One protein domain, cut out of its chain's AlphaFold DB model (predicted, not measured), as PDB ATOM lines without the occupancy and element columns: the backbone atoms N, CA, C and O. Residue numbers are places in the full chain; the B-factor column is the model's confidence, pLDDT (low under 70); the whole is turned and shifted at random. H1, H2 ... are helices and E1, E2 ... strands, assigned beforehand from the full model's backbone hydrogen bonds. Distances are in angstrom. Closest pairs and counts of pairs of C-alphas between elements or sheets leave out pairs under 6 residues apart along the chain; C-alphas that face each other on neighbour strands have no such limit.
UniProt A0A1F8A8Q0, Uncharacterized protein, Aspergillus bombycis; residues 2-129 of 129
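This is residues 2 to 129 of the 129 residues of an uncharacterized protein of Aspergillus bombycis (UniProt A0A1F8A8Q0). What does the model look like? It is a wide open arch of four separate helices strung on loops, with no common core: one limb holds H1, the small strand pair E1 and E2, and H2; H3 lies at the bend, and H4 with the small hairpin of E3 and E4 makes the other limb. What is it made of? The printed part has 128 residues with four named helices and four named strands, in the order E1, H1, E2, H2, H3, H4, E3, E4; both two-stranded sheets, E1 - E2 and E3 - E4, are antiparallel. The class is mostly helix, though under half of the residues are in named elements. How spread out is it? It is extended, with a radius of gyration of the C-alphas of 21.8 A and spans of 60 by 49 by 29 A.

How do the first two strands pair? E1, residues 10 to 12, and E2, residues 43 to 45, are antiparallel neighbours at 141 degrees, with N 11 and O 44 at 3.0 A and N 44 and O 11 at 2.9 A, within hydrogen-bond range. What follows each strand? A tight link of 3 residues joins E1 to H1, residues 16 to 29, and H2, residues 46 to 56, follows E2 with 0 residues between them. The closest C-alphas of E1 and H2, those of Ser 10 and Val 46, are 6.3 A apart. Do the helices meet? H1, H2, H3 at residues 65 to 74 and H4 at residues 83 to 96 are apart from one another; in these four, every O i to N i+4 pair is within hydrogen-bond range. How is the last pair built? E3, residues 112 to 114, and E4, residues 117 to 119, form an antiparallel hairpin at 140 degrees, with N 117 and O 114 within hydrogen-bond range at 3.1 A.

Where do the elements begin and end? E1 begins at C-alpha 10, (0.065, 14.526, -9.011), and E4 ends at C-alpha 119, (14.690, 5.474, -43.056). How long are the helices? From first to last C-alpha, H1 measures 19.9 A, H2 15.6 A, H3 14.4 A and H4 19.6 A. How long are the strands? E1 measures 7.1 A, E2 6.9 A, E3 6.4 A and E4 6.3 A.

How far does it reach? The two C-alphas farthest apart, those of His 58 and Val 129, are 61.7 A apart. Which links are long? H1 to E2, with 13 residues, and H4 to E3, with 15, are long links; the printed part has no cut. Where is confidence low? The mean pLDDT of the printed part is 75.2, and residues 61 to 65 and 98 to 129 are under 70.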
ATOM      1  N   PRO A   2     -10.877   8.017 -19.772       70.00
ATOM      2  CA  PRO A   2      -9.767   7.128 -19.432       70.00
ATOM      3  C   PRO A   2      -8.714   7.879 -18.605       70.00
ATOM      4  O   PRO A   2      -8.345   9.003 -18.941       70.00
ATOM      5  N   ILE A   3      -8.237   7.253 -17.529       76.62
ATOM      6  CA  ILE A   3      -7.110   7.731 -16.721       76.62
ATOM      7  C   ILE A   3      -5.911   6.838 -17.048       76.62
ATOM      8  O   ILE A   3      -6.030   5.616 -17.023       76.62
ATOM      9  N   GLN A   4      -4.768   7.438 -17.380       74.12
ATOM     10  CA  GLN A   4      -3.531   6.688 -17.601       74.12
ATOM     11  C   GLN A   4      -2.924   6.257 -16.255       74.12
ATOM     12  O   GLN A   4      -2.773   7.080 -15.349       74.12
ATOM     13  N   GLY A   5      -2.557   4.979 -16.133       79.69
ATOM     14  CA  GLY A   5      -2.033   4.410 -14.888       79.69
ATOM     15  C   GLY A   5      -3.095   4.306 -13.786       79.69
ATOM     16  O   GLY A   5      -4.268   4.075 -14.058       79.69
ATOM     17  N   ASP A   6      -2.682   4.477 -12.530       79.94
ATOM     18  CA  ASP A   6      -3.552   4.373 -11.348       79.94
ATOM     19  C   ASP A   6      -4.259   5.694 -10.967       79.94
ATOM     20  O   ASP A   6      -5.086   5.736 -10.054       79.94
ATOM     21  N   GLY A   7      -3.937   6.794 -11.658       77.50
ATOM     22  CA  GLY A   7      -4.488   8.123 -11.392       77.50
ATOM     23  C   GLY A   7      -3.971   8.814 -10.125       77.50
ATOM     24  O   GLY A   7      -4.435   9.917  -9.818       77.50
ATOM     25  N   HIS A   8      -3.011   8.222  -9.405       83.06
ATOM     26  CA  HIS A   8      -2.394   8.814  -8.208       83.06
ATOM     27  C   HIS A   8      -1.292   9.821  -8.526       83.06
ATOM     28  O   HIS A   8      -0.805  10.522  -7.639       83.06
ATOM     29  N   THR A   9      -0.939   9.931  -9.803       86.19
ATOM     30  CA  THR A   9       0.012  10.914 -10.297       86.19
ATOM     31  C   THR A   9      -0.484  12.337 -10.016       86.19
ATOM     32  O   THR A   9      -1.555  12.742 -10.477       86.19
ATOM     33  N   SER A  10       0.311  13.104  -9.267       86.75
ATOM     34  CA  SER A  10       0.065  14.526  -9.011       86.75
ATOM     35  C   SER A  10       0.626  15.393 -10.138       86.75
ATOM     36  O   SER A  10       1.719  15.142 -10.662       86.75
ATOM     37  N   ARG A  11      -0.129  16.428 -10.514       87.44
ATOM     38  CA  ARG A  11       0.263  17.445 -11.496       87.44
ATOM     39  C   ARG A  11      -0.144  18.833 -11.005       87.44
ATOM     40  O   ARG A  11      -1.156  18.982 -10.323       87.44
ATOM     41  N   ALA A  12       0.652  19.831 -11.367       89.38
ATOM     42  CA  ALA A  12       0.294  21.236 -11.245       89.38
ATOM     43  C   ALA A  12      -0.572  21.615 -12.458       89.38
ATOM     44  O   ALA A  12      -0.131  21.469 -13.598       89.38
ATOM     45  N   PHE A  13      -1.814  22.037 -12.223       89.81
ATOM     46  CA  PHE A  13      -2.727  22.470 -13.281       89.81
ATOM     47  C   PHE A  13      -2.755  23.993 -13.309       89.81
ATOM     48  O   PHE A  13      -3.254  24.624 -12.381       89.81
ATOM     49  N   LEU A  14      -2.242  24.576 -14.387       92.62
ATOM     50  CA  LEU A  14      -2.243  26.017 -14.592       92.62
ATOM     51  C   LEU A  14      -3.325  26.400 -15.602       92.62
ATOM     52  O   LEU A  14      -3.413  25.817 -16.684       92.62
ATOM     53  N   TRP A  15      -4.151  27.386 -15.257       93.25
ATOM     54  CA  TRP A  15      -5.130  27.922 -16.193       93.25
ATOM     55  C   TRP A  15      -4.422  28.676 -17.323       93.25
ATOM     56  O   TRP A  15      -3.545  29.501 -17.073       93.25
ATOM     57  N   ALA A  16      -4.818  28.416 -18.573       91.38
ATOM     58  CA  ALA A  16      -4.145  28.969 -19.750       91.38
ATOM     59  C   ALA A  16      -4.075  30.507 -19.736       91.38
ATOM     60  O   ALA A  16      -3.057  31.073 -20.116       91.38
ATOM     61  N   GLY A  17      -5.114  31.185 -19.238       93.31
ATOM     62  CA  GLY A  17      -5.108  32.644 -19.135       93.31
ATOM     63  C   GLY A  17      -4.098  33.185 -18.117       93.31
ATOM     64  O   GLY A  17      -3.526  34.248 -18.345       93.31
ATOM     65  N   ASP A  18      -3.822  32.455 -17.035       93.62
ATOM     66  CA  ASP A  18      -2.775  32.838 -16.081       93.62
ATOM     67  C   ASP A  18      -1.386  32.553 -16.647       93.62
ATOM     68  O   ASP A  18      -0.484  33.366 -16.459       93.62
ATOM     69  N   ALA A  19      -1.225  31.473 -17.420       93.50
ATOM     70  CA  ALA A  19      -0.002  31.238 -18.183       93.50
ATOM     71  C   ALA A  19       0.275  32.396 -19.161       93.50
ATOM     72  O   ALA A  19       1.380  32.932 -19.184       93.50
ATOM     73  N   SER A  20      -0.738  32.848 -19.910       95.12
ATOM     74  CA  SER A  20      -0.611  34.001 -20.811       95.12
ATOM     75  C   SER A  20      -0.262  35.296 -20.072       95.12
ATOM     76  O   SER A  20       0.595  36.042 -20.533       95.12
ATOM     77  N   LYS A  21      -0.873  35.565 -18.910       95.75
ATOM     78  CA  LYS A  21      -0.532  36.744 -18.092       95.75
ATOM     79  C   LYS A  21       0.879  36.669 -17.514       95.75
ATOM     80  O   LYS A  21       1.557  37.686 -17.439       95.75
ATOM     81  N   ALA A  22       1.323  35.488 -17.093       94.69
ATOM     82  CA  ALA A  22       2.685  35.303 -16.610       94.69
ATOM     83  C   ALA A  22       3.703  35.606 -17.719       94.69
ATOM     84  O   ALA A  22       4.669  36.325 -17.473       94.69
ATOM     85  N   LEU A  23       3.436  35.149 -18.948       94.69
ATOM     86  CA  LEU A  23       4.239  35.501 -20.123       94.69
ATOM     87  C   LEU A  23       4.230  37.010 -20.398       94.69
ATOM     88  O   LEU A  23       5.291  37.572 -20.641       94.69
ATOM     89  N   ASP A  24       3.078  37.677 -20.302       97.00
ATOM     90  CA  ASP A  24       2.976  39.135 -20.467       97.00
ATOM     91  C   ASP A  24       3.818  39.906 -19.433       97.00
ATOM     92  O   ASP A  24       4.520  40.864 -19.765       97.00
ATOM     93  N   VAL A  25       3.822  39.452 -18.176       97.06
ATOM     94  CA  VAL A  25       4.654  40.039 -17.116       97.06
ATOM     95  C   VAL A  25       6.141  39.826 -17.391       97.06
ATOM     96  O   VAL A  25       6.912  40.776 -17.260       97.06
ATOM     97  N   ILE A  26       6.547  38.614 -17.774       96.31
ATOM     98  CA  ILE A  26       7.944  38.303 -18.114       96.31
ATOM     99  C   ILE A  26       8.383  39.119 -19.330       96.31
ATOM    100  O   ILE A  26       9.479  39.661 -19.332       96.31
ATOM    101  N   PHE A  27       7.521  39.282 -20.328       94.44
ATOM    102  CA  PHE A  27       7.833  40.074 -21.511       94.44
ATOM    103  C   PHE A  27       8.116  41.545 -21.173       94.44
ATOM    104  O   PHE A  27       9.050  42.133 -21.708       94.44
ATOM    105  N   HIS A  28       7.343  42.145 -20.262       97.44
ATOM    106  CA  HIS A  28       7.495  43.564 -19.917       97.44
ATOM    107  C   HIS A  28       8.496  43.849 -18.790       97.44
ATOM    108  O   HIS A  28       8.956  44.983 -18.656       97.44
ATOM    109  N   LYS A  29       8.764  42.874 -17.915       96.94
ATOM    110  CA  LYS A  29       9.524  43.078 -16.665       96.94
ATOM    111  C   LYS A  29      10.604  42.029 -16.417       96.94
ATOM    112  O   LYS A  29      11.272  42.100 -15.386       96.94
ATOM    113  N   GLY A  30      10.720  41.036 -17.289       95.56
ATOM    114  CA  GLY A  30      11.757  40.022 -17.217       95.56
ATOM    115  C   GLY A  30      13.135  40.616 -17.478       95.56
ATOM    116  O   GLY A  30      13.279  41.702 -18.038       95.56
ATOM    117  N   THR A  31      14.145  39.880 -17.043       96.19
ATOM    118  CA  THR A  31      15.550  40.190 -17.259       96.19
ATOM    119  C   THR A  31      16.070  39.289 -18.368       96.19
ATOM    120  O   THR A  31      15.861  38.075 -18.339       96.19
ATOM    121  N   ASP A  32      16.763  39.881 -19.337       94.31
ATOM    122  CA  ASP A  32      17.355  39.142 -20.447       94.31
ATOM    123  C   ASP A  32      18.318  38.054 -19.949       94.31
ATOM    124  O   ASP A  32      19.154  38.287 -19.077       94.31
ATOM    125  N   GLY A  33      18.206  36.862 -20.537       93.88
ATOM    126  CA  GLY A  33      19.038  35.705 -20.199       93.88
ATOM    127  C   GLY A  33      18.565  34.890 -18.990       93.88
ATOM    128  O   GLY A  33      19.128  33.825 -18.740       93.88
ATOM    129  N   GLU A  34      17.524  35.324 -18.276       94.31
ATOM    130  CA  GLU A  34      16.966  34.580 -17.143       94.31
ATOM    131  C   GLU A  34      15.909  33.550 -17.571       94.31
ATOM    132  O   GLU A  34      15.200  33.709 -18.565       94.31
ATOM    133  N   THR A  35      15.777  32.478 -16.783       94.62
ATOM    134  CA  THR A  35      14.753  31.438 -16.980       94.62
ATOM    135  C   THR A  35      13.676  31.537 -15.905       94.62
ATOM    136  O   THR A  35      13.972  31.519 -14.712       94.62
ATOM    137  N   TYR A  36      12.411  31.579 -16.325       92.50
ATOM    138  CA  TYR A  36      11.261  31.726 -15.434       92.50
ATOM    139  C   TYR A  36      10.376  30.478 -15.465       92.50
ATOM    140  O   TYR A  36       9.808  30.132 -16.499       92.50
ATOM    141  N   ASN A  37      10.210  29.826 -14.313       92.94
ATOM    142  CA  ASN A  37       9.252  28.732 -14.166       92.94
ATOM    143  C   ASN A  37       7.845  29.291 -13.943       92.94
ATOM    144  O   ASN A  37       7.622  30.075 -13.021       92.94
ATOM    145  N   ILE A  38       6.889  28.847 -14.758       92.19
ATOM    146  CA  ILE A  38       5.475  29.202 -14.628       92.19
ATOM    147  C   ILE A  38       4.711  27.933 -14.241       92.19
ATOM    148  O   ILE A  38       4.575  27.011 -15.044       92.19
ATOM    149  N   SER A  39       4.205  27.870 -13.011       89.19
ATOM    150  CA  SER A  39       3.371  26.759 -12.538       89.19
ATOM    151  C   SER A  39       2.270  27.255 -11.608       89.19
ATOM    152  O   SER A  39       2.311  28.379 -11.109       89.19
ATOM    153  N   SER A  40       1.275  26.406 -11.350       88.12
ATOM    154  CA  SER A  40       0.359  26.630 -10.232       88.12
ATOM    155  C   SER A  40       1.067  26.339  -8.904       88.12
ATOM    156  O   SER A  40       1.957  25.487  -8.848       88.12
ATOM    157  N   ASN A  41       0.652  27.017  -7.830       85.19
ATOM    158  CA  ASN A  41       1.079  26.672  -6.466       85.19
ATOM    159  C   ASN A  41       0.487  25.333  -6.009       85.19
ATOM    160  O   ASN A  41       1.126  24.569  -5.284       85.19
ATOM    161  N   ASP A  42      -0.728  25.039  -6.463       86.31
ATOM    162  CA  ASP A  42      -1.443  23.838  -6.068       86.31
ATOM    163  C   ASP A  42      -1.132  22.672  -7.001       86.31
ATOM    164  O   ASP A  42      -0.987  22.828  -8.219       86.31
ATOM    165  N   HIS A  43      -1.079  21.482  -6.412       87.31
ATOM    166  CA  HIS A  43      -0.976  20.216  -7.122       87.31
ATOM    167  C   HIS A  43      -2.269  19.440  -6.895       87.31
ATOM    168  O   HIS A  43      -2.782  19.386  -5.779       87.31
ATOM    169  N   SER A  44      -2.807  18.829  -7.943       88.56
ATOM    170  CA  SER A  44      -3.977  17.955  -7.847       88.56
ATOM    171  C   SER A  44      -3.655  16.597  -8.446       88.56
ATOM    172  O   SER A  44      -2.896  16.488  -9.417       88.56
ATOM    173  N   ARG A  45      -4.229  15.538  -7.874       89.94
ATOM    174  CA  ARG A  45      -4.145  14.206  -8.486       89.94
ATOM    175  C   ARG A  45      -5.020  14.172  -9.730       89.94
ATOM    176  O   ARG A  45      -6.118  14.731  -9.730       89.94
ATOM    177  N   VAL A  46      -4.587  13.451 -10.764       88.31
ATOM    178  CA  VAL A  46      -5.401  13.255 -11.980       88.31
ATOM    179  C   VAL A  46      -6.789  12.706 -11.624       88.31
ATOM    180  O   VAL A  46      -7.795  13.143 -12.186       88.31
ATOM    181  N   ARG A  47      -6.865  11.817 -10.626       86.12
ATOM    182  CA  ARG A  47      -8.133  11.297 -10.103       86.12
ATOM    183  C   ARG A  47      -9.047  12.373  -9.508       86.12
ATOM    184  O   ARG A  47     -10.229  12.382  -9.824       86.12
ATOM    185  N   GLU A  48      -8.521  13.287  -8.698       89.25
ATOM    186  CA  GLU A  48      -9.316  14.351  -8.061       89.25
ATOM    187  C   GLU A  48      -9.882  15.327  -9.096       89.25
ATOM    188  O   GLU A  48     -11.041  15.733  -9.016       89.25
ATOM    189  N   VAL A  49      -9.081  15.678 -10.106       89.38
ATOM    190  CA  VAL A  49      -9.543  16.514 -11.222       89.38
ATOM    191  C   VAL A  49     -10.637  15.800 -12.007       89.38
ATOM    192  O   VAL A  49     -11.666  16.396 -12.315       89.38
ATOM    193  N   THR A  50     -10.447  14.508 -12.270       86.38
ATOM    194  CA  THR A  50     -11.450  13.681 -12.941       86.38
ATOM    195  C   THR A  50     -12.764  13.667 -12.155       86.38
ATOM    196  O   THR A  50     -13.817  13.934 -12.724       86.38
ATOM    197  N   GLU A  51     -12.720  13.443 -10.839       86.12
ATOM    198  CA  GLU A  51     -13.905  13.451  -9.966       86.12
ATOM    199  C   GLU A  51     -14.637  14.802  -9.963       86.12
ATOM    200  O   GLU A  51     -15.867  14.828 -10.022       86.12
ATOM    201  N   LYS A  52     -13.909  15.925  -9.978       89.25
ATOM    202  CA  LYS A  52     -14.514  17.261 -10.114       89.25
ATOM    203  C   LYS A  52     -15.224  17.436 -11.457       89.25
ATOM    204  O   LYS A  52     -16.336  17.952 -11.491       89.25
ATOM    205  N   ILE A  53     -14.615  16.983 -12.555       87.88
ATOM    206  CA  ILE A  53     -15.233  17.023 -13.891       87.88
ATOM    207  C   ILE A  53     -16.534  16.210 -13.890       87.88
ATOM    208  O   ILE A  53     -17.568  16.708 -14.322       87.88
ATOM    209  N   PHE A  54     -16.508  14.997 -13.339       84.56
ATOM    210  CA  PHE A  54     -17.696  14.155 -13.191       84.56
ATOM    211  C   PHE A  54     -18.847  14.869 -12.473       84.56
ATOM    212  O   PHE A  54     -19.970  14.881 -12.972       84.56
ATOM    213  N   GLN A  55     -18.557  15.507 -11.336       85.06
ATOM    214  CA  GLN A  55     -19.552  16.252 -10.560       85.06
ATOM    215  C   GLN A  55     -20.141  17.430 -11.343       85.06
ATOM    216  O   GLN A  55     -21.354  17.626 -11.321       85.06
ATOM    217  N   LEU A  56     -19.300  18.186 -12.055       86.69
ATOM    218  CA  LEU A  56     -19.724  19.356 -12.830       86.69
ATOM    219  C   LEU A  56     -20.650  18.997 -13.996       86.69
ATOM    220  O   LEU A  56     -21.537  19.775 -14.330       86.69
ATOM    221  N   PHE A  57     -20.453  17.828 -14.603       82.00
ATOM    222  CA  PHE A  57     -21.288  17.352 -15.705       82.00
ATOM    223  C   PHE A  57     -22.419  16.414 -15.259       82.00
ATOM    224  O   PHE A  57     -23.136  15.894 -16.111       82.00
ATOM    225  N   HIS A  58     -22.593  16.197 -13.949       81.81
ATOM    226  CA  HIS A  58     -23.564  15.246 -13.389       81.81
ATOM    227  C   HIS A  58     -23.430  13.829 -13.972       81.81
ATOM    228  O   HIS A  58     -24.421  13.147 -14.224       81.81
ATOM    229  N   LEU A  59     -22.192  13.396 -14.213       74.25
ATOM    230  CA  LEU A  59     -21.885  12.095 -14.800       74.25
ATOM    231  C   LEU A  59     -21.590  11.076 -13.696       74.25
ATOM    232  O   LEU A  59     -20.932  11.404 -12.706       74.25
ATOM    233  N   ASP A  60     -22.047   9.836 -13.876       70.00
ATOM    234  CA  ASP A  60     -21.792   8.757 -12.920       70.00
ATOM    235  C   ASP A  60     -20.485   8.010 -13.242       70.00
ATOM    236  O   ASP A  60     -20.073   7.878 -14.398       70.00
ATOM    237  N   ARG A  61     -19.800   7.512 -12.209       65.25
ATOM    238  CA  ARG A  61     -18.484   6.852 -12.328       65.25
ATOM    239  C   ARG A  61     -18.559   5.432 -12.889       65.25
ATOM    240  O   ARG A  61     -17.521   4.831 -13.141       65.25
ATOM    241  N   THR A  62     -19.760   4.895 -13.071       63.22
ATOM    242  CA  THR A  62     -20.004   3.518 -13.524       63.22
ATOM    243  C   THR A  62     -19.770   3.311 -15.017       63.22
ATOM    244  O   THR A  62     -19.811   2.181 -15.489       63.22
ATOM    245  N   HIS A  63     -19.556   4.390 -15.770       64.19
ATOM    246  CA  HIS A  63     -19.471   4.337 -17.221       64.19
ATOM    247  C   HIS A  63     -18.120   3.809 -17.699       64.19
ATOM    248  O   HIS A  63     -17.091   4.488 -17.582       64.19
ATOM    249  N   GLU A  64     -18.149   2.620 -18.302       68.62
ATOM    250  CA  GLU A  64     -17.021   2.072 -19.049       68.62
ATOM    251  C   GLU A  64     -16.661   2.964 -20.242       68.62
ATOM    252  O   GLU A  64     -17.436   3.824 -20.665       68.62
ATOM    253  N   PHE A  65     -15.463   2.781 -20.800       66.75
ATOM    254  CA  PHE A  65     -14.966   3.579 -21.925       66.75
ATOM    255  C   PHE A  65     -15.978   3.695 -23.081       66.75
ATOM    256  O   PHE A  65     -16.173   4.784 -23.627       66.75
ATOM    257  N   ASP A  66     -16.700   2.616 -23.380       72.75
ATOM    258  CA  ASP A  66     -17.727   2.588 -24.423       72.75
ATOM    259  C   ASP A  66     -18.919   3.508 -24.140       72.75
ATOM    260  O   ASP A  66     -19.493   4.087 -25.065       72.75
ATOM    261  N   ASP A  67     -19.282   3.706 -22.876       77.06
ATOM    262  CA  ASP A  67     -20.360   4.619 -22.499       77.06
ATOM    263  C   ASP A  67     -19.970   6.082 -22.737       77.06
ATOM    264  O   ASP A  67     -20.804   6.885 -23.155       77.06
ATOM    265  N   TRP A  68     -18.685   6.421 -22.598       72.94
ATOM    266  CA  TRP A  68     -18.168   7.745 -22.965       72.94
ATOM    267  C   TRP A  68     -18.238   7.997 -24.459       72.94
ATOM    268  O   TRP A  68     -18.624   9.086 -24.883       72.94
ATOM    269  N   ILE A  69     -17.896   6.991 -25.264       75.38
ATOM    270  CA  ILE A  69     -18.014   7.087 -26.720       75.38
ATOM    271  C   ILE A  69     -19.481   7.295 -27.109       75.38
ATOM    272  O   ILE A  69     -19.772   8.152 -27.946       75.38
ATOM    273  N   LYS A  70     -20.418   6.563 -26.490       81.31
ATOM    274  CA  LYS A  70     -21.862   6.757 -26.709       81.31
ATOM    275  C   LYS A  70     -22.304   8.167 -26.321       81.31
ATOM    276  O   LYS A  70     -22.999   8.807 -27.105       81.31
ATOM    277  N   PHE A  71     -21.875   8.668 -25.163       79.31
ATOM    278  CA  PHE A  71     -22.205  10.014 -24.693       79.31
ATOM    279  C   PHE A  71     -21.680  11.106 -25.635       79.31
ATOM    280  O   PHE A  71     -22.441  11.973 -26.058       79.31
ATOM    281  N   LEU A  72     -20.410  11.034 -26.042       81.56
ATOM    282  CA  LEU A  72     -19.829  11.979 -27.001       81.56
ATOM    283  C   LEU A  72     -20.594  11.961 -28.329       81.56
ATOM    284  O   LEU A  72     -20.947  13.016 -28.856       81.56
ATOM    285  N   ARG A  73     -20.930  10.770 -28.838       83.62
ATOM    286  CA  ARG A  73     -21.768  10.629 -30.038       83.62
ATOM    287  C   ARG A  73     -23.158  11.241 -29.846       83.62
ATOM    288  O   ARG A  73     -23.654  11.880 -30.772       83.62
ATOM    289  N   ALA A  74     -23.767  11.087 -28.670       85.00
ATOM    290  CA  ALA A  74     -25.060  11.687 -28.338       85.00
ATOM    291  C   ALA A  74     -25.004  13.225 -28.285       85.00
ATOM    292  O   ALA A  74     -25.959  13.878 -28.694       85.00
ATOM    293  N   LEU A  75     -23.868  13.807 -27.886       84.06
ATOM    294  CA  LEU A  75     -23.599  15.251 -27.982       84.06
ATOM    295  C   LEU A  75     -23.324  15.737 -29.419       84.06
ATOM    296  O   LEU A  75     -22.994  16.902 -29.631       84.06
ATOM    297  N   GLY A  76     -23.429  14.858 -30.417       87.00
ATOM    298  CA  GLY A  76     -23.155  15.181 -31.815       87.00
ATOM    299  C   GLY A  76     -21.669  15.204 -32.164       87.00
ATOM    300  O   GLY A  76     -21.322  15.503 -33.309       87.00
ATOM    301  N   TRP A  77     -20.782  14.854 -31.225       88.75
ATOM    302  CA  TRP A  77     -19.365  14.710 -31.528       88.75
ATOM    303  C   TRP A  77     -19.151  13.499 -32.438       88.75
ATOM    304  O   TRP A  77     -19.625  12.390 -32.177       88.75
ATOM    305  N   LYS A  78     -18.416  13.716 -33.528       83.75
ATOM    306  CA  LYS A  78     -18.012  12.676 -34.470       83.75
ATOM    307  C   LYS A  78     -16.525  12.830 -34.734       83.75
ATOM    308  O   LYS A  78     -16.083  13.917 -35.110       83.75
ATOM    309  N   GLN A  79     -15.773  11.746 -34.562       85.38
ATOM    310  CA  GLN A  79     -14.392  11.689 -35.026       85.38
ATOM    311  C   GLN A  79     -14.379  11.983 -36.529       85.38
ATOM    312  O   GLN A  79     -15.052  11.304 -37.302       85.38
ATOM    313  N   ARG A  80     -13.667  13.042 -36.921       86.31
ATOM    314  CA  ARG A  80     -13.595  13.493 -38.317       86.31
ATOM    315  C   ARG A  80     -12.476  12.834 -39.112       86.31
ATOM    316  O   ARG A  80     -12.586  12.772 -40.325       86.31
ATOM    317  N   MET A  81     -11.435  12.381 -38.427       87.81
ATOM    318  CA  MET A  81     -10.215  11.859 -39.028       87.81
ATOM    319  C   MET A  81      -9.889  10.525 -38.380       87.81
ATOM    320  O   MET A  81      -9.920  10.420 -37.147       87.81
ATOM    321  N   ASN A  82      -9.634   9.504 -39.191       90.50
ATOM    322  CA  ASN A  82      -9.195   8.221 -38.655       90.50
ATOM    323  C   ASN A  82      -7.733   8.310 -38.181       90.50
ATOM    324  O   ASN A  82      -7.055   9.312 -38.407       90.50
ATOM    325  N   PHE A  83      -7.274   7.293 -37.451       84.00
ATOM    326  CA  PHE A  83      -5.938   7.324 -36.860       84.00
ATOM    327  C   PHE A  83      -4.837   7.441 -37.918       84.00
ATOM    328  O   PHE A  83      -3.940   8.255 -37.741       84.00
ATOM    329  N   ASP A  84      -4.932   6.699 -39.022       87.88
ATOM    330  CA  ASP A  84      -3.908   6.687 -40.071       87.88
ATOM    331  C   ASP A  84      -3.816   8.039 -40.782       87.88
ATOM    332  O   ASP A  84      -2.727   8.574 -40.972       87.88
ATOM    333  N   GLU A  85      -4.960   8.647 -41.102       88.50
ATOM    334  CA  GLU A  85      -5.025  10.004 -41.651       88.50
ATOM    335  C   GLU A  85      -4.448  11.034 -40.675       88.50
ATOM    336  O   GLU A  85      -3.679  11.908 -41.076       88.50
ATOM    337  N   ALA A  86      -4.795  10.933 -39.387       88.50
ATOM    338  CA  ALA A  86      -4.305  11.845 -38.358       88.50
ATOM    339  C   ALA A  86      -2.797  11.698 -38.154       88.50
ATOM    340  O   ALA A  86      -2.090  12.701 -38.043       88.50
ATOM    341  N   LEU A  87      -2.298  10.463 -38.140       86.19
ATOM    342  CA  LEU A  87      -0.879  10.166 -38.035       86.19
ATOM    343  C   LEU A  87      -0.133  10.688 -39.260       86.19
ATOM    344  O   LEU A  87       0.892  11.342 -39.100       86.19
ATOM    345  N   TRP A  88      -0.671  10.482 -40.461       88.06
ATOM    346  CA  TRP A  88      -0.069  10.976 -41.694       88.06
ATOM    347  C   TRP A  88       0.008  12.502 -41.726       88.06
ATOM    348  O   TRP A  88       1.069  13.045 -42.013       88.06
ATOM    349  N   VAL A  89      -1.071  13.205 -41.366       84.00
ATOM    350  CA  VAL A  89      -1.058  14.676 -41.268       84.00
ATOM    351  C   VAL A  89      -0.068  15.147 -40.206       84.00
ATOM    352  O   VAL A  89       0.653  16.114 -40.432       84.00
ATOM    353  N   THR A  90       0.005  14.449 -39.072       84.56
ATOM    354  CA  THR A  90       0.951  14.776 -37.999       84.56
ATOM    355  C   THR A  90       2.392  14.613 -38.481       84.56
ATOM    356  O   THR A  90       3.181  15.542 -38.353       84.56
ATOM    357  N   VAL A  91       2.734  13.475 -39.091       82.25
ATOM    358  CA  VAL A  91       4.062  13.224 -39.673       82.25
ATOM    359  C   VAL A  91       4.371  14.228 -40.781       82.25
ATOM    360  O   VAL A  91       5.467  14.776 -40.805       82.25
ATOM    361  N   GLY A  92       3.406  14.524 -41.653       79.38
ATOM    362  CA  GLY A  92       3.539  15.539 -42.697       79.38
ATOM    363  C   GLY A  92       3.893  16.910 -42.123       79.38
ATOM    364  O   GLY A  92       4.850  17.524 -42.586       79.38
ATOM    365  N   TRP A  93       3.205  17.339 -41.062       81.25
ATOM    366  CA  TRP A  93       3.528  18.573 -40.343       81.25
ATOM    367  C   TRP A  93       4.941  18.531 -39.742       81.25
ATOM    368  O   TRP A  93       5.698  19.487 -39.898       81.25
ATOM    369  N   TYR A  94       5.347  17.408 -39.136       74.44
ATOM    370  CA  TYR A  94       6.724  17.229 -38.660       74.44
ATOM    371  C   TYR A  94       7.756  17.343 -39.791       74.44
ATOM    372  O   TYR A  94       8.793  17.975 -39.611       74.44
ATOM    373  N   CYS A  95       7.484  16.781 -40.965       75.00
ATOM    374  CA  CYS A  95       8.415  16.817 -42.088       75.00
ATOM    375  C   CYS A  95       8.472  18.169 -42.815       75.00
ATOM    376  O   CYS A  95       9.481  18.440 -43.460       75.00
ATOM    377  N   GLN A  96       7.410  18.979 -42.771       71.81
ATOM    378  CA  GLN A  96       7.270  20.164 -43.631       71.81
ATOM    379  C   GLN A  96       7.297  21.488 -42.868       71.81
ATOM    380  O   GLN A  96       7.899  22.445 -43.343       71.81
ATOM    381  N   ASP A  97       6.677  21.534 -41.688       70.31
ATOM    382  CA  ASP A  97       6.338  22.784 -40.998       70.31
ATOM    383  C   ASP A  97       6.898  22.852 -39.567       70.31
ATOM    384  O   ASP A  97       6.601  23.787 -38.824       70.31
ATOM    385  N   SER A  98       7.682  21.854 -39.145       66.69
ATOM    386  CA  SER A  98       8.193  21.783 -37.768       66.69
ATOM    387  C   SER A  98       9.571  22.418 -37.568       66.69
ATOM    388  O   SER A  98      10.062  22.490 -36.436       66.69
ATOM    389  N   GLU A  99      10.180  22.918 -38.646       60.06
ATOM    390  CA  GLU A  99      11.480  23.584 -38.611       60.06
ATOM    391  C   GLU A  99      11.419  24.837 -37.720       60.06
ATOM    392  O   GLU A  99      10.583  25.721 -37.901       60.06
ATOM    393  N   GLY A 100      12.278  24.890 -36.697       61.97
ATOM    394  CA  GLY A 100      12.315  25.979 -35.715       61.97
ATOM    395  C   GLY A 100      11.185  25.975 -34.675       61.97
ATOM    396  O   GLY A 100      11.224  26.781 -33.746       61.97
ATOM    397  N   VAL A 101      10.206  25.068 -34.785       66.12
ATOM    398  CA  VAL A 101       9.137  24.881 -33.782       66.12
ATOM    399  C   VAL A 101       9.619  24.004 -32.630       66.12
ATOM    400  O   VAL A 101       9.281  24.241 -31.470       66.12
ATOM    401  N   TRP A 102      10.445  23.010 -32.942       59.22
ATOM    402  CA  TRP A 102      11.139  22.200 -31.950       59.22
ATOM    403  C   TRP A 102      12.579  22.687 -31.840       59.22
ATOM    404  O   TRP A 102      13.215  22.996 -32.848       59.22
ATOM    405  N   LEU A 103      13.096  22.770 -30.610       46.97
ATOM    406  CA  LEU A 103      14.525  22.985 -30.390       46.97
ATOM    407  C   LEU A 103      15.276  21.928 -31.199       46.97
ATOM    408  O   LEU A 103      14.912  20.756 -31.116       46.97
ATOM    409  N   ASN A 104      16.283  22.347 -31.974       43.50
ATOM    410  CA  ASN A 104      17.218  21.444 -32.631       43.50
ATOM    411  C   ASN A 104      17.642  20.376 -31.616       43.50
ATOM    412  O   ASN A 104      18.460  20.656 -30.740       43.50
ATOM    413  N   CYS A 105      17.074  19.173 -31.724       45.81
ATOM    414  CA  CYS A 105      17.712  17.974 -31.220       45.81
ATOM    415  C   CYS A 105      18.994  17.914 -32.035       45.81
ATOM    416  O   CYS A 105      18.969  17.640 -33.233       45.81
ATOM    417  N   ASP A 106      20.075  18.344 -31.420       38.78
ATOM    418  CA  ASP A 106      21.421  18.393 -31.936       38.78
ATOM    419  C   ASP A 106      21.807  17.052 -32.571       38.78
ATOM    420  O   ASP A 106      22.335  16.146 -31.937       38.78
ATOM    421  N   GLY A 107      21.510  16.929 -33.866       43.94
ATOM    422  CA  GLY A 107      22.242  16.131 -34.842       43.94
ATOM    423  C   GLY A 107      22.402  14.634 -34.580       43.94
ATOM    424  O   GLY A 107      23.179  14.007 -35.293       43.94
ATOM    425  N   SER A 108      21.695  14.027 -33.629       40.81
ATOM    426  CA  SER A 108      21.681  12.573 -33.443       40.81
ATOM    427  C   SER A 108      20.316  12.008 -33.827       40.81
ATOM    428  O   SER A 108      19.454  11.753 -32.998       40.81
ATOM    429  N   ALA A 109      20.135  11.894 -35.147       41.44
ATOM    430  CA  ALA A 109      19.184  11.049 -35.870       41.44
ATOM    431  C   ALA A 109      17.892  10.664 -35.122       41.44
ATOM    432  O   ALA A 109      17.854   9.700 -34.356       41.44
ATOM    433  N   SER A 110      16.783  11.330 -35.453       43.09
ATOM    434  CA  SER A 110      15.457  10.739 -35.239       43.09
ATOM    435  C   SER A 110      15.270   9.596 -36.236       43.09
ATOM    436  O   SER A 110      14.748   9.775 -37.333       43.09
ATOM    437  N   THR A 111      15.775   8.422 -35.874       44.34
ATOM    438  CA  THR A 111      15.541   7.180 -36.604       44.34
ATOM    439  C   THR A 111      14.097   6.749 -36.382       44.34
ATOM    440  O   THR A 111      13.713   6.426 -35.258       44.34
ATOM    441  N   VAL A 112      13.302   6.715 -37.450       44.53
ATOM    442  CA  VAL A 112      11.987   6.065 -37.441       44.53
ATOM    443  C   VAL A 112      12.152   4.702 -38.107       44.53
ATOM    444  O   VAL A 112      12.592   4.617 -39.252       44.53
ATOM    445  N   VAL A 113      11.839   3.636 -37.367       45.97
ATOM    446  CA  VAL A 113      11.785   2.269 -37.901       45.97
ATOM    447  C   VAL A 113      10.344   1.987 -38.304       45.97
ATOM    448  O   VAL A 113       9.455   2.020 -37.452       45.97
ATOM    449  N   VAL A 114      10.117   1.699 -39.583       45.84
ATOM    450  CA  VAL A 114       8.825   1.220 -40.096       45.84
ATOM    451  C   VAL A 114       9.080  -0.129 -40.759       45.84
ATOM    452  O   VAL A 114       9.960  -0.237 -41.605       45.84
ATOM    453  N   ASP A 115       8.371  -1.169 -40.318       41.06
ATOM    454  CA  ASP A 115       8.472  -2.544 -40.842       41.06
ATOM    455  C   ASP A 115       9.893  -3.146 -40.892       41.06
ATOM    456  O   ASP A 115      10.198  -4.007 -41.712       41.06
ATOM    457  N   GLY A 116      10.760  -2.737 -39.961       47.25
ATOM    458  CA  GLY A 116      12.124  -3.264 -39.834       47.25
ATOM    459  C   GLY A 116      13.177  -2.529 -40.664       47.25
ATOM    460  O   GLY A 116      14.362  -2.803 -40.480       47.25
ATOM    461  N   ASP A 117      12.780  -1.554 -41.482       38.44
ATOM    462  CA  ASP A 117      13.702  -0.711 -42.238       38.44
ATOM    463  C   ASP A 117      13.929   0.637 -41.536       38.44
ATOM    464  O   ASP A 117      13.002   1.287 -41.041       38.44
ATOM    465  N   ILE A 118      15.196   1.061 -41.489       46.44
ATOM    466  CA  ILE A 118      15.609   2.380 -40.995       46.44
ATOM    467  C   ILE A 118      15.575   3.357 -42.168       46.44
ATOM    468  O   ILE A 118      16.353   3.225 -43.113       46.44
ATOM    469  N   VAL A 119      14.714   4.372 -42.087       49.12
ATOM    470  CA  VAL A 119      14.690   5.474 -43.056       49.12
ATOM    471  C   VAL A 119      15.152   6.748 -42.359       49.12
ATOM    472  O   VAL A 119      14.512   7.232 -41.426       49.12
ATOM    473  N   ILE A 120      16.284   7.292 -42.810       46.84
ATOM    474  CA  ILE A 120      16.792   8.591 -42.362       46.84
ATOM    475  C   ILE A 120      16.186   9.654 -43.280       46.84
ATOM    476  O   ILE A 120      16.323   9.579 -44.502       46.84
ATOM    477  N   ALA A 121      15.501  10.640 -42.698       45.38
ATOM    478  CA  ALA A 121      14.982  11.798 -43.420       45.38
ATOM    479  C   ALA A 121      16.157  12.658 -43.920       45.38
ATOM    480  O   ALA A 121      16.635  13.558 -43.237       45.38
ATOM    481  N   GLY A 122      16.678  12.296 -45.090       44.41
ATOM    482  CA  GLY A 122      17.891  12.875 -45.654       44.41
ATOM    483  C   GLY A 122      18.465  12.031 -46.787       44.41
ATOM    484  O   GLY A 122      19.631  11.673 -46.747       44.41
ATOM    485  N   GLY A 123      17.638  11.684 -47.774       37.88
ATOM    486  CA  GLY A 123      18.067  11.434 -49.156       37.88
ATOM    487  C   GLY A 123      18.896  10.192 -49.507       37.88
ATOM    488  O   GLY A 123      18.919   9.872 -50.689       37.88
ATOM    489  N   ASP A 124      19.503   9.464 -48.570       34.84
ATOM    490  CA  ASP A 124      20.337   8.302 -48.914       34.84
ATOM    491  C   ASP A 124      19.767   6.987 -48.362       34.84
ATOM    492  O   ASP A 124      19.808   6.688 -47.169       34.84
ATOM    493  N   HIS A 125      19.244   6.163 -49.275       38.28
ATOM    494  CA  HIS A 125      18.910   4.766 -49.011       38.28
ATOM    495  C   HIS A 125      20.198   3.951 -48.840       38.28
ATOM    496  O   HIS A 125      20.846   3.591 -49.825       38.28
ATOM    497  N   ILE A 126      20.551   3.590 -47.607       40.09
ATOM    498  CA  ILE A 126      21.575   2.569 -47.364       40.09
ATOM    499  C   ILE A 126      20.881   1.202 -47.350       40.09
ATOM    500  O   ILE A 126      20.130   0.884 -46.433       40.09
ATOM    501  N   ARG A 127      21.132   0.382 -48.380       29.25
ATOM    502  CA  ARG A 127      20.781  -1.047 -48.373       29.25
ATOM    503  C   ARG A 127      21.668  -1.771 -47.361       29.25
ATOM    504  O   ARG A 127      22.885  -1.790 -47.536       29.25
ATOM    505  N   ALA A 128      21.067  -2.395 -46.352       30.78
ATOM    506  CA  ALA A 128      21.752  -3.405 -45.554       30.78
ATOM    507  C   ALA A 128      21.936  -4.685 -46.391       30.78
ATOM    508  O   ALA A 128      21.017  -5.106 -47.098       30.78
ATOM    509  N   VAL A 129      23.144  -5.251 -46.337       35.97
ATOM    510  CA  VAL A 129      23.445  -6.635 -46.742       35.97
ATOM    511  C   VAL A 129      23.093  -7.554 -45.583       35.97
ATOM    512  O   VAL A 129      23.406  -7.160 -44.436       35.97
TER     513      VAL A 129